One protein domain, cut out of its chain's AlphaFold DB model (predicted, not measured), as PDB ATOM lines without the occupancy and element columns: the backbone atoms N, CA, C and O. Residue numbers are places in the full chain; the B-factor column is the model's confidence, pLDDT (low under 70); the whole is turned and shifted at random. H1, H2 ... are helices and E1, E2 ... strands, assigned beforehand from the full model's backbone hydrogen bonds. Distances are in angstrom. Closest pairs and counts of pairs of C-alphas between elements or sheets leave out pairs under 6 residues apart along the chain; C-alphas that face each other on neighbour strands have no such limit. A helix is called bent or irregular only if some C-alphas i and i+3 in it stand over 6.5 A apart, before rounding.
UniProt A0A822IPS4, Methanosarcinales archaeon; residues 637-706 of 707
ATOM      1  N   GLY A 637     -19.398  44.728  35.490       94.56
ATOM      2  CA  GLY A 637     -19.239  44.457  34.068       94.56
ATOM      3  C   GLY A 637     -19.022  42.988  33.763       94.56
ATOM      4  O   GLY A 637     -19.203  42.111  34.615       94.56
ATOM      5  N   THR A 638     -18.595  42.741  32.527       94.81
ATOM      6  CA  THR A 638     -18.186  41.422  32.050       94.81
ATOM      7  C   THR A 638     -16.961  41.539  31.160       94.81
ATOM      8  O   THR A 638     -16.907  42.446  30.332       94.81
ATOM      9  N   GLU A 639     -16.037  40.596  31.277       93.81
ATOM     10  CA  GLU A 639     -14.828  40.492  30.450       93.81
ATOM     11  C   GLU A 639     -14.579  39.009  30.118       93.81
ATOM     12  O   GLU A 639     -15.302  38.133  30.599       93.81
ATOM     13  N   GLU A 640     -13.594  38.706  29.279       92.69
ATOM     14  CA  GLU A 640     -13.252  37.341  28.884       92.69
ATOM     15  C   GLU A 640     -11.743  37.109  29.002       92.69
ATOM     16  O   GLU A 640     -10.952  37.847  28.419       92.69
ATOM     17  N   TYR A 641     -11.349  36.088  29.768       90.00
ATOM     18  CA  TYR A 641      -9.961  35.667  29.977       90.00
ATOM     19  C   TYR A 641      -9.756  34.270  29.391       90.00
ATOM     20  O   TYR A 641     -10.258  33.298  29.949       90.00
ATOM     21  N   ASP A 642      -9.019  34.160  28.283       84.75
ATOM     22  CA  ASP A 642      -8.696  32.888  27.609       84.75
ATOM     23  C   ASP A 642      -9.919  31.958  27.440       84.75
ATOM     24  O   ASP A 642      -9.920  30.801  27.892       84.75
ATOM     25  N   ASP A 643     -10.974  32.508  26.823       87.75
ATOM     26  CA  ASP A 643     -12.290  31.890  26.575       87.75
ATOM     27  C   ASP A 643     -13.129  31.619  27.842       87.75
ATOM     28  O   ASP A 643     -14.075  30.819  27.852       87.75
ATOM     29  N   VAL A 644     -12.775  32.259  28.959       92.44
ATOM     30  CA  VAL A 644     -13.533  32.214  30.211       92.44
ATOM     31  C   VAL A 644     -14.170  33.569  30.469       92.44
ATOM     32  O   VAL A 644     -13.502  34.535  30.833       92.44
ATOM     33  N   ARG A 645     -15.495  33.627  30.338       94.81
ATOM     34  CA  ARG A 645     -16.273  34.810  30.702       94.81
ATOM     35  C   ARG A 645     -16.237  35.031  32.212       94.81
ATOM     36  O   ARG A 645     -16.584  34.135  32.989       94.81
ATOM     37  N   ILE A 646     -15.861  36.241  32.604       96.00
ATOM     38  CA  ILE A 646     -15.892  36.710  33.983       96.00
ATOM     39  C   ILE A 646     -16.974  37.775  34.165       96.00
ATOM     40  O   ILE A 646     -17.261  38.549  33.247       96.00
ATOM     41  N   VAL A 647     -17.585  37.812  35.346       96.25
ATOM     42  CA  VAL A 647     -18.610  38.798  35.720       96.25
ATOM     43  C   VAL A 647     -18.320  39.364  37.107       96.25
ATOM     44  O   VAL A 647     -17.817  38.646  37.972       96.25
ATOM     45  N   ALA A 648     -18.655  40.634  37.340       95.69
ATOM     46  CA  ALA A 648     -18.527  41.251  38.660       95.69
ATOM     47  C   ALA A 648     -19.611  42.302  38.926       95.69
ATOM     48  O   ALA A 648     -20.329  42.732  38.019       95.69
ATOM     49  N   GLY A 649     -19.729  42.700  40.195       91.12
ATOM     50  CA  GLY A 649     -20.605  43.789  40.626       91.12
ATOM     51  C   GLY A 649     -22.098  43.516  40.412       91.12
ATOM     52  O   GLY A 649     -22.837  44.393  40.001       91.12
ATOM     53  N   GLY A 650     -22.576  42.293  40.641       90.44
ATOM     54  CA  GLY A 650     -24.010  41.988  40.525       90.44
ATOM     55  C   GLY A 650     -24.535  41.838  39.091       90.44
ATOM     56  O   GLY A 650     -25.740  41.672  38.899       90.44
ATOM     57  N   ILE A 651     -23.660  41.838  38.080       94.00
ATOM     58  CA  ILE A 651     -24.030  41.429  36.722       94.00
ATOM     59  C   ILE A 651     -24.350  39.928  36.693       94.00
ATOM     60  O   ILE A 651     -23.600  39.103  37.216       94.00
ATOM     61  N   PHE A 652     -25.456  39.560  36.040       93.31
ATOM     62  CA  PHE A 652     -25.856  38.163  35.885       93.31
ATOM     63  C   PHE A 652     -24.856  37.377  35.017       93.31
ATOM     64  O   PHE A 652     -24.696  37.629  33.817       93.31
ATOM     65  N   GLY A 653     -24.221  36.374  35.627       92.44
ATOM     66  CA  GLY A 653     -23.436  35.351  34.938       92.44
ATOM     67  C   GLY A 653     -24.304  34.192  34.446       92.44
ATOM     68  O   GLY A 653     -25.298  33.831  35.077       92.44
ATOM     69  N   LYS A 654     -23.916  33.582  33.323       95.19
ATOM     70  CA  LYS A 654     -24.441  32.278  32.896       95.19
ATOM     71  C   LYS A 654     -23.872  31.188  33.803       95.19
ATOM     72  O   LYS A 654     -22.831  31.372  34.430       95.19
ATOM     73  N   LYS A 655     -24.527  30.023  33.849       94.44
ATOM     74  CA  LYS A 655     -23.996  28.880  34.601       94.44
ATOM     75  C   LYS A 655     -22.584  28.540  34.104       94.44
ATOM     76  O   LYS A 655     -22.418  28.222  32.928       94.44
ATOM     77  N   GLY A 656     -21.597  28.580  34.996       92.69
ATOM     78  CA  GLY A 656     -20.198  28.301  34.662       92.69
ATOM     79  C   GLY A 656     -19.330  29.520  34.321       92.69
ATOM     80  O   GLY A 656     -18.142  29.318  34.057       92.69
ATOM     81  N   ASP A 657     -19.885  30.739  34.320       95.88
ATOM     82  CA  ASP A 657     -19.101  31.983  34.284       95.88
ATOM     83  C   ASP A 657     -18.375  32.172  35.626       95.88
ATOM     84  O   ASP A 657     -18.890  31.781  36.679       95.88
ATOM     85  N   ILE A 658     -17.185  32.777  35.606       96.31
ATOM     86  CA  ILE A 658     -16.405  33.011  36.827       96.31
ATOM     87  C   ILE A 658     -16.781  34.366  37.422       96.31
ATOM     88  O   ILE A 658     -16.736  35.395  36.753       96.31
ATOM     89  N   VAL A 659     -17.160  34.372  38.695       96.00
ATOM     90  CA  VAL A 659     -17.490  35.597  39.421       96.00
ATOM     91  C   VAL A 659     -16.225  36.114  40.083       96.00
ATOM     92  O   VAL A 659     -15.593  35.393  40.858       96.00
ATOM     93  N   VAL A 660     -15.864  37.357  39.787       94.62
ATOM     94  CA  VAL A 660     -14.726  38.058  40.390       94.62
ATOM     95  C   VAL A 660     -15.211  39.270  41.178       94.62
ATOM     96  O   VAL A 660     -16.359  39.698  41.056       94.62
ATOM     97  N   ASP A 661     -14.346  39.805  42.027       92.62
ATOM     98  CA  ASP A 661     -14.626  40.967  42.869       92.62
ATOM     99  C   ASP A 661     -14.709  42.291  42.097       92.62
ATOM    100  O   ASP A 661     -15.475  43.165  42.490       92.62
ATOM    101  N   SER A 662     -13.981  42.434  40.986       91.81
ATOM    102  CA  SER A 662     -13.989  43.627  40.129       91.81
ATOM    103  C   SER A 662     -13.587  43.288  38.694       91.81
ATOM    104  O   SER A 662     -12.698  42.467  38.489       91.81
ATOM    105  N   ILE A 663     -14.194  43.934  37.692       91.06
ATOM    106  CA  ILE A 663     -13.744  43.805  36.293       91.06
ATOM    107  C   ILE A 663     -12.483  44.628  36.014       91.06
ATOM    108  O   ILE A 663     -11.562  44.149  35.353       91.06
ATOM    109  N   SER A 664     -12.412  45.862  36.519       86.44
ATOM    110  CA  SER A 664     -11.275  46.744  36.219       86.44
ATOM    111  C   SER A 664      -9.959  46.232  36.811       86.44
ATOM    112  O   SER A 664      -8.926  46.281  36.144       86.44
ATOM    113  N   ASN A 665      -9.996  45.715  38.040       83.94
ATOM    114  CA  ASN A 665      -8.823  45.197  38.741       83.94
ATOM    115  C   ASN A 665      -9.190  43.975  39.600       83.94
ATOM    116  O   ASN A 665      -9.286  44.101  40.822       83.94
ATOM    117  N   PRO A 666      -9.437  42.805  38.986       87.94
ATOM    118  CA  PRO A 666      -9.824  41.609  39.722       87.94
ATOM    119  C   PRO A 666      -8.709  41.166  40.663       87.94
ATOM    120  O   PRO A 666      -7.564  40.950  40.253       87.94
ATOM    121  N   THR A 667      -9.063  40.989  41.931       82.38
ATOM    122  CA  THR A 667      -8.158  40.522  42.980       82.38
ATOM    123  C   THR A 667      -8.461  39.123  43.455       82.38
ATOM    124  O   THR A 667      -7.553  38.409  43.879       82.38
ATOM    125  N   LYS A 668      -9.722  38.712  43.339       88.25
ATOM    126  CA  LYS A 668     -10.198  37.459  43.890       88.25
ATOM    127  C   LYS A 668     -11.272  36.851  43.003       88.25
ATOM    128  O   LYS A 668     -12.209  37.516  42.570       88.25
ATOM    129  N   VAL A 669     -11.172  35.541  42.803       92.50
ATOM    130  CA  VAL A 669     -12.298  34.748  42.308       92.50
ATOM    131  C   VAL A 669     -13.249  34.500  43.477       92.50
ATOM    132  O   VAL A 669     -12.869  33.870  44.463       92.50
ATOM    133  N   ILE A 670     -14.476  35.001  43.370       92.88
ATOM    134  CA  ILE A 670     -15.539  34.806  44.364       92.88
ATOM    135  C   ILE A 670     -16.141  33.405  44.221       92.88
ATOM    136  O   ILE A 670     -16.430  32.746  45.215       92.88
ATOM    137  N   GLY A 671     -16.324  32.938  42.985       93.25
ATOM    138  CA  GLY A 671     -16.883  31.618  42.721       93.25
ATOM    139  C   GLY A 671     -17.298  31.435  41.269       93.25
ATOM    140  O   GLY A 671     -16.802  32.113  40.373       93.25
ATOM    141  N   VAL A 672     -18.227  30.509  41.045       95.81
ATOM    142  CA  VAL A 672     -18.780  30.201  39.721       95.81
ATOM    143  C   VAL A 672     -20.276  30.478  39.735       95.81
ATOM    144  O   VAL A 672     -20.977  30.023  40.637       95.81
ATOM    145  N   ALA A 673     -20.774  31.213  38.745       95.56
ATOM    146  CA  ALA A 673     -22.184  31.566  38.644       95.56
ATOM    147  C   ALA A 673     -23.061  30.328  38.383       95.56
ATOM    148  O   ALA A 673     -22.702  29.451  37.591       95.56
ATOM    149  N   ASP A 674     -24.240  30.273  39.007       94.50
ATOM    150  CA  ASP A 674     -25.226  29.193  38.826       94.50
ATOM    151  C   ASP A 674     -26.231  29.447  37.681       94.50
ATOM    152  O   ASP A 674     -26.999  28.555  37.309       94.50
ATOM    153  N   GLY A 675     -26.209  30.652  37.098       93.69
ATOM    154  CA  GLY A 675     -27.137  31.104  36.058       93.69
ATOM    155  C   GLY A 675     -28.473  31.658  36.567       93.69
ATOM    156  O   GLY A 675     -29.347  31.952  35.756       93.69
ATOM    157  N   ARG A 676     -28.660  31.779  37.887       92.94
ATOM    158  CA  ARG A 676     -29.899  32.220  38.558       92.94
ATOM    159  C   ARG A 676     -29.676  33.365  39.553       92.94
ATOM    160  O   ARG A 676     -30.603  33.737  40.263       92.94
ATOM    161  N   GLY A 677     -28.471  33.935  39.574       88.69
ATOM    162  CA  GLY A 677     -28.079  35.009  40.492       88.69
ATOM    163  C   GLY A 677     -27.392  34.514  41.769       88.69
ATOM    164  O   GLY A 677     -27.155  35.313  42.668       88.69
ATOM    165  N   GLY A 678     -27.068  33.220  41.850       92.12
ATOM    166  CA  GLY A 678     -26.307  32.613  42.937       92.12
ATOM    167  C   GLY A 678     -24.939  32.084  42.493       92.12
ATOM    168  O   GLY A 678     -24.527  32.195  41.333       92.12
ATOM    169  N   LEU A 679     -24.234  31.478  43.449       94.00
ATOM    170  CA  LEU A 679     -22.980  30.762  43.221       94.00
ATOM    171  C   LEU A 679     -23.214  29.254  43.316       94.00
ATOM    172  O   LEU A 679     -23.992  28.777  44.144       94.00
ATOM    173  N   ILE A 680     -22.506  28.495  42.487       92.94
ATOM    174  CA  ILE A 680     -22.494  27.036  42.540       92.94
ATOM    175  C   ILE A 680     -21.837  26.589  43.856       92.94
ATOM    176  O   ILE A 680     -20.660  26.851  44.081       92.94
ATOM    177  N   GLN A 681     -22.588  25.892  44.715       87.75
ATOM    178  CA  GLN A 681     -22.066  25.338  45.977       87.75
ATOM    179  C   GLN A 681     -21.503  23.917  45.818       87.75
ATOM    180  O   GLN A 681     -20.521  23.565  46.462       87.75
ATOM    181  N   ASN A 682     -22.086  23.117  44.921       78.12
ATOM    182  CA  ASN A 682     -21.692  21.734  44.645       78.12
ATOM    183  C   ASN A 682     -21.120  21.649  43.226       78.12
ATOM    184  O   ASN A 682     -21.688  22.258  42.327       78.12
ATOM    185  N   GLU A 683     -20.072  20.854  42.991       80.56
ATOM    186  CA  GLU A 683     -19.402  20.686  41.679       80.56
ATOM    187  C   GLU A 683     -18.379  21.773  41.278       80.56
ATOM    188  O   GLU A 683     -18.026  21.879  40.101       80.56
ATOM    189  N   MET A 684     -17.845  22.547  42.229       78.00
ATOM    190  CA  MET A 684     -16.769  23.525  41.961       78.00
ATOM    191  C   MET A 684     -15.531  22.895  41.297       78.00
ATOM    192  O   MET A 684     -14.893  23.526  40.454       78.00
ATOM    193  N   GLU A 685     -15.238  21.628  41.604       83.25
ATOM    194  CA  GLU A 685     -14.149  20.849  40.996       83.25
ATOM    195  C   GLU A 685     -14.217  20.815  39.461       83.25
ATOM    196  O   GLU A 685     -13.186  20.906  38.795       83.25
ATOM    197  N   LYS A 686     -15.428  20.798  38.879       88.81
ATOM    198  CA  LYS A 686     -15.625  20.781  37.419       88.81
ATOM    199  C   LYS A 686     -15.119  22.050  36.727       88.81
ATOM    200  O   LYS A 686     -14.908  22.041  35.517       88.81
ATOM    201  N   TYR A 687     -14.931  23.137  37.474       90.88
ATOM    202  CA  TYR A 687     -14.522  24.443  36.954       90.88
ATOM    203  C   TYR A 687     -13.104  24.842  37.377       90.88
ATOM    204  O   TYR A 687     -12.670  25.942  37.041       90.88
ATOM    205  N   GLN A 688     -12.355  23.960  38.049       88.88
ATOM    206  CA  GLN A 688     -11.010  24.262  38.556       88.88
ATOM    207  C   GLN A 688     -10.057  24.762  37.470       88.88
ATOM    208  O   GLN A 688      -9.353  25.746  37.673       88.88
ATOM    209  N   GLN A 689     -10.098  24.169  36.275       88.50
ATOM    210  CA  GLN A 689      -9.277  24.642  35.157       88.50
ATOM    211  C   GLN A 689      -9.628  26.072  34.724       88.50
ATOM    212  O   GLN A 689      -8.733  26.858  34.427       88.50
ATOM    213  N   LYS A 690     -10.917  26.436  34.713       91.25
ATOM    214  CA  LYS A 690     -11.350  27.804  34.385       91.25
ATOM    215  C   LYS A 690     -10.932  28.794  35.467       91.25
ATOM    216  O   LYS A 690     -10.454  29.874  35.143       91.25
ATOM    217  N   ILE A 691     -11.080  28.412  36.736       91.19
ATOM    218  CA  ILE A 691     -10.647  29.224  37.878       91.19
ATOM    219  C   ILE A 691      -9.141  29.467  37.801       91.19
ATOM    220  O   ILE A 691      -8.710  30.604  37.953       91.19
ATOM    221  N   LEU A 692      -8.352  28.428  37.515       87.88
ATOM    222  CA  LEU A 692      -6.903  28.542  37.398       87.88
ATOM    223  C   LEU A 692      -6.504  29.486  36.258       87.88
ATOM    224  O   LEU A 692      -5.715  30.393  36.494       87.88
ATOM    225  N   LYS A 693      -7.107  29.347  35.067       89.62
ATOM    226  CA  LYS A 693      -6.896  30.280  33.944       89.62
ATOM    227  C   LYS A 693      -7.176  31.729  34.339       89.62
ATOM    228  O   LYS A 693      -6.349  32.607  34.106       89.62
ATOM    229  N   VAL A 694      -8.326  31.970  34.974       92.00
ATOM    230  CA  VAL A 694      -8.712  33.310  35.432       92.00
ATOM    231  C   VAL A 694      -7.719  33.832  36.467       92.00
ATOM    232  O   VAL A 694      -7.250  34.954  36.315       92.00
ATOM    233  N   LYS A 695      -7.315  33.024  37.455       88.50
ATOM    234  CA  LYS A 695      -6.296  33.407  38.446       88.50
ATOM    235  C   LYS A 695      -4.960  33.767  37.794       88.50
ATOM    236  O   LYS A 695      -4.396  34.807  38.123       88.50
ATOM    237  N   THR A 696      -4.478  32.968  36.841       85.38
ATOM    238  CA  THR A 696      -3.244  33.265  36.100       85.38
ATOM    239  C   THR A 696      -3.359  34.596  35.360       85.38
ATOM    240  O   THR A 696      -2.494  35.455  35.521       85.38
ATOM    241  N   LYS A 697      -4.461  34.829  34.636       87.19
ATOM    242  CA  LYS A 697      -4.692  36.101  33.935       87.19
ATOM    243  C   LYS A 697      -4.856  37.291  34.871       87.19
ATOM    244  O   LYS A 697      -4.391  38.376  34.542       87.19
ATOM    245  N   MET A 698      -5.459  37.111  36.043       87.69
ATOM    246  CA  MET A 698      -5.528  38.153  37.072       87.69
ATOM    247  C   MET A 698      -4.129  38.546  37.555       87.69
ATOM    248  O   MET A 698      -3.831  39.735  37.658       87.69
ATOM    249  N   ILE A 699      -3.259  37.562  37.806       79.62
ATOM    250  CA  ILE A 699      -1.862  37.797  38.191       79.62
ATOM    251  C   ILE A 699      -1.117  38.514  37.058       79.62
ATOM    252  O   ILE A 699      -0.475  39.531  37.303       79.62
ATOM    253  N   GLU A 700      -1.260  38.065  35.808       79.81
ATOM    254  CA  GLU A 700      -0.668  38.746  34.649       79.81
ATOM    255  C   GLU A 700      -1.167  40.191  34.510       79.81
ATOM    256  O   GLU A 700      -0.364  41.112  34.378       79.81
ATOM    257  N   LYS A 701      -2.480  40.433  34.587       77.81
ATOM    258  CA  LYS A 701      -3.068  41.777  34.460       77.81
ATOM    259  C   LYS A 701      -2.540  42.715  35.548       77.81
ATOM    260  O   LYS A 701      -2.179  43.852  35.243       77.81
ATOM    261  N   ARG A 702      -2.394  42.221  36.783       72.38
ATOM    262  CA  ARG A 702      -1.759  42.953  37.893       72.38
ATOM    263  C   ARG A 702      -0.288  43.257  37.629       72.38
ATOM    264  O   ARG A 702       0.169  44.341  37.965       72.38
ATOM    265  N   LEU A 703       0.445  42.339  37.004       64.56
ATOM    266  CA  LEU A 703       1.856  42.534  36.678       64.56
ATOM    267  C   LEU A 703       2.077  43.423  35.445       64.56
ATOM    268  O   LEU A 703       3.107  44.094  35.391       64.56
ATOM    269  N   PHE A 704       1.140  43.494  34.484       59.03
ATOM    270  CA  PHE A 704       1.389  44.065  33.147       59.03
ATOM    271  C   PHE A 704       0.482  45.236  32.685       59.03
ATOM    272  O   PHE A 704       0.967  46.045  31.897       59.03
ATOM    273  N   HIS A 705      -0.752  45.432  33.175       52.25
ATOM    274  CA  HIS A 705      -1.778  46.255  32.481       52.25
ATOM    275  C   HIS A 705      -2.135  47.653  33.046       52.25
ATOM    276  O   HIS A 705      -3.180  48.191  32.694       52.25
ATOM    277  N   GLN A 706      -1.290  48.298  33.859       45.03
ATOM    278  CA  GLN A 706      -1.512  49.701  34.283       45.03
ATOM    279  C   GLN A 706      -0.657  50.751  33.534       45.03
ATOM    280  O   GLN A 706      -0.400  51.822  34.080       45.03
TER     281      GLN A 706
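AT A GLANCE: This is residues 637 to 706 of the 707 residues of a protein of Methanosarcinales archaeon (UniProt A0A822IPS4). A small, strongly twisted sheet of four short strands is covered on one face by a single long helix, H1, which crosses it slantwise and, with its kink, makes most of the length of the domain. The sheet is made of two hairpins side by side, E1 with E2 and E3 with E4; a tight turn joins E1 to E2, short links of 9 and 8 residues join E2 to E3 and E3 to E4, and a long link of 11 residues leads from E4 to H1. The printed part has 70 residues, with four named strands and then one named helix, in the order E1 E2 E3 E4 H1; the sheet has the same order of strands and is mixed. The class is mixed, helices and strands, in two layers, a helix on one face of a sheet. The whole is compact, with a radius of gyration of the C-alphas of 11.2 A, and spans 34 by 23 by 18 A.

HOW THE PARTS SIT: E1, residues 637 to 641, and E2, residues 644 to 648, form an antiparallel hairpin, with N 639 and O 646 3.1 A apart and N 646 and O 639 2.8 A apart, within hydrogen-bond range. E3, residues 658 to 660, is parallel to E2, with N 647 and O 658 at 2.9 A. E4, residues 669 to 672, forms an antiparallel hairpin with E3, with N 659 and O 671 at 2.8 A. E1 and E4 are the edge strands and are apart. H1, residues 684 to 704, is on the sheet, at a height over the sheet of 7.5 A. It lies over E3 and only just over E2, on which 3 of its C-alphas fall. On the local plane it runs slantwise to the strands, at 44 degrees to E3. The closest C-alphas of E1 and H1 are those of Tyr 641 and Val 694, 6.1 A apart; those of E4 and H1 are Val 669 and Lys 695, 7.3 A apart. In H1, 14 of 17 O i to N i+4 pairs are within hydrogen-bond range.

IN THESE COORDINATES: E1 begins at C-alpha 637, at (-19.239, 44.457, 34.068), and is 13.4 A long. E2 is 13.3 A long, E3 6.4 A and E4 8.3 A. H1 runs 28.8 A from C-alpha 684, at (-16.769, 23.525, 41.961), to C-alpha 704, at (1.389, 44.065, 33.147). It has a kink of 38 degrees near residue 691, and it is irregular, with C-alphas 686 and 689 7.8 A apart.

THE WHOLE: The two C-alphas farthest apart, those of Asn 682 and Gln 706, are 36.0 A apart. The printed part has no cut. The link from E1 to E2 is tight, those from E2 to E3 and from E3 to E4 are short, and that from E4 to H1, with 11 residues, is long. The mean pLDDT of the printed part is 88.0, and residues 703 to 706 are under 70.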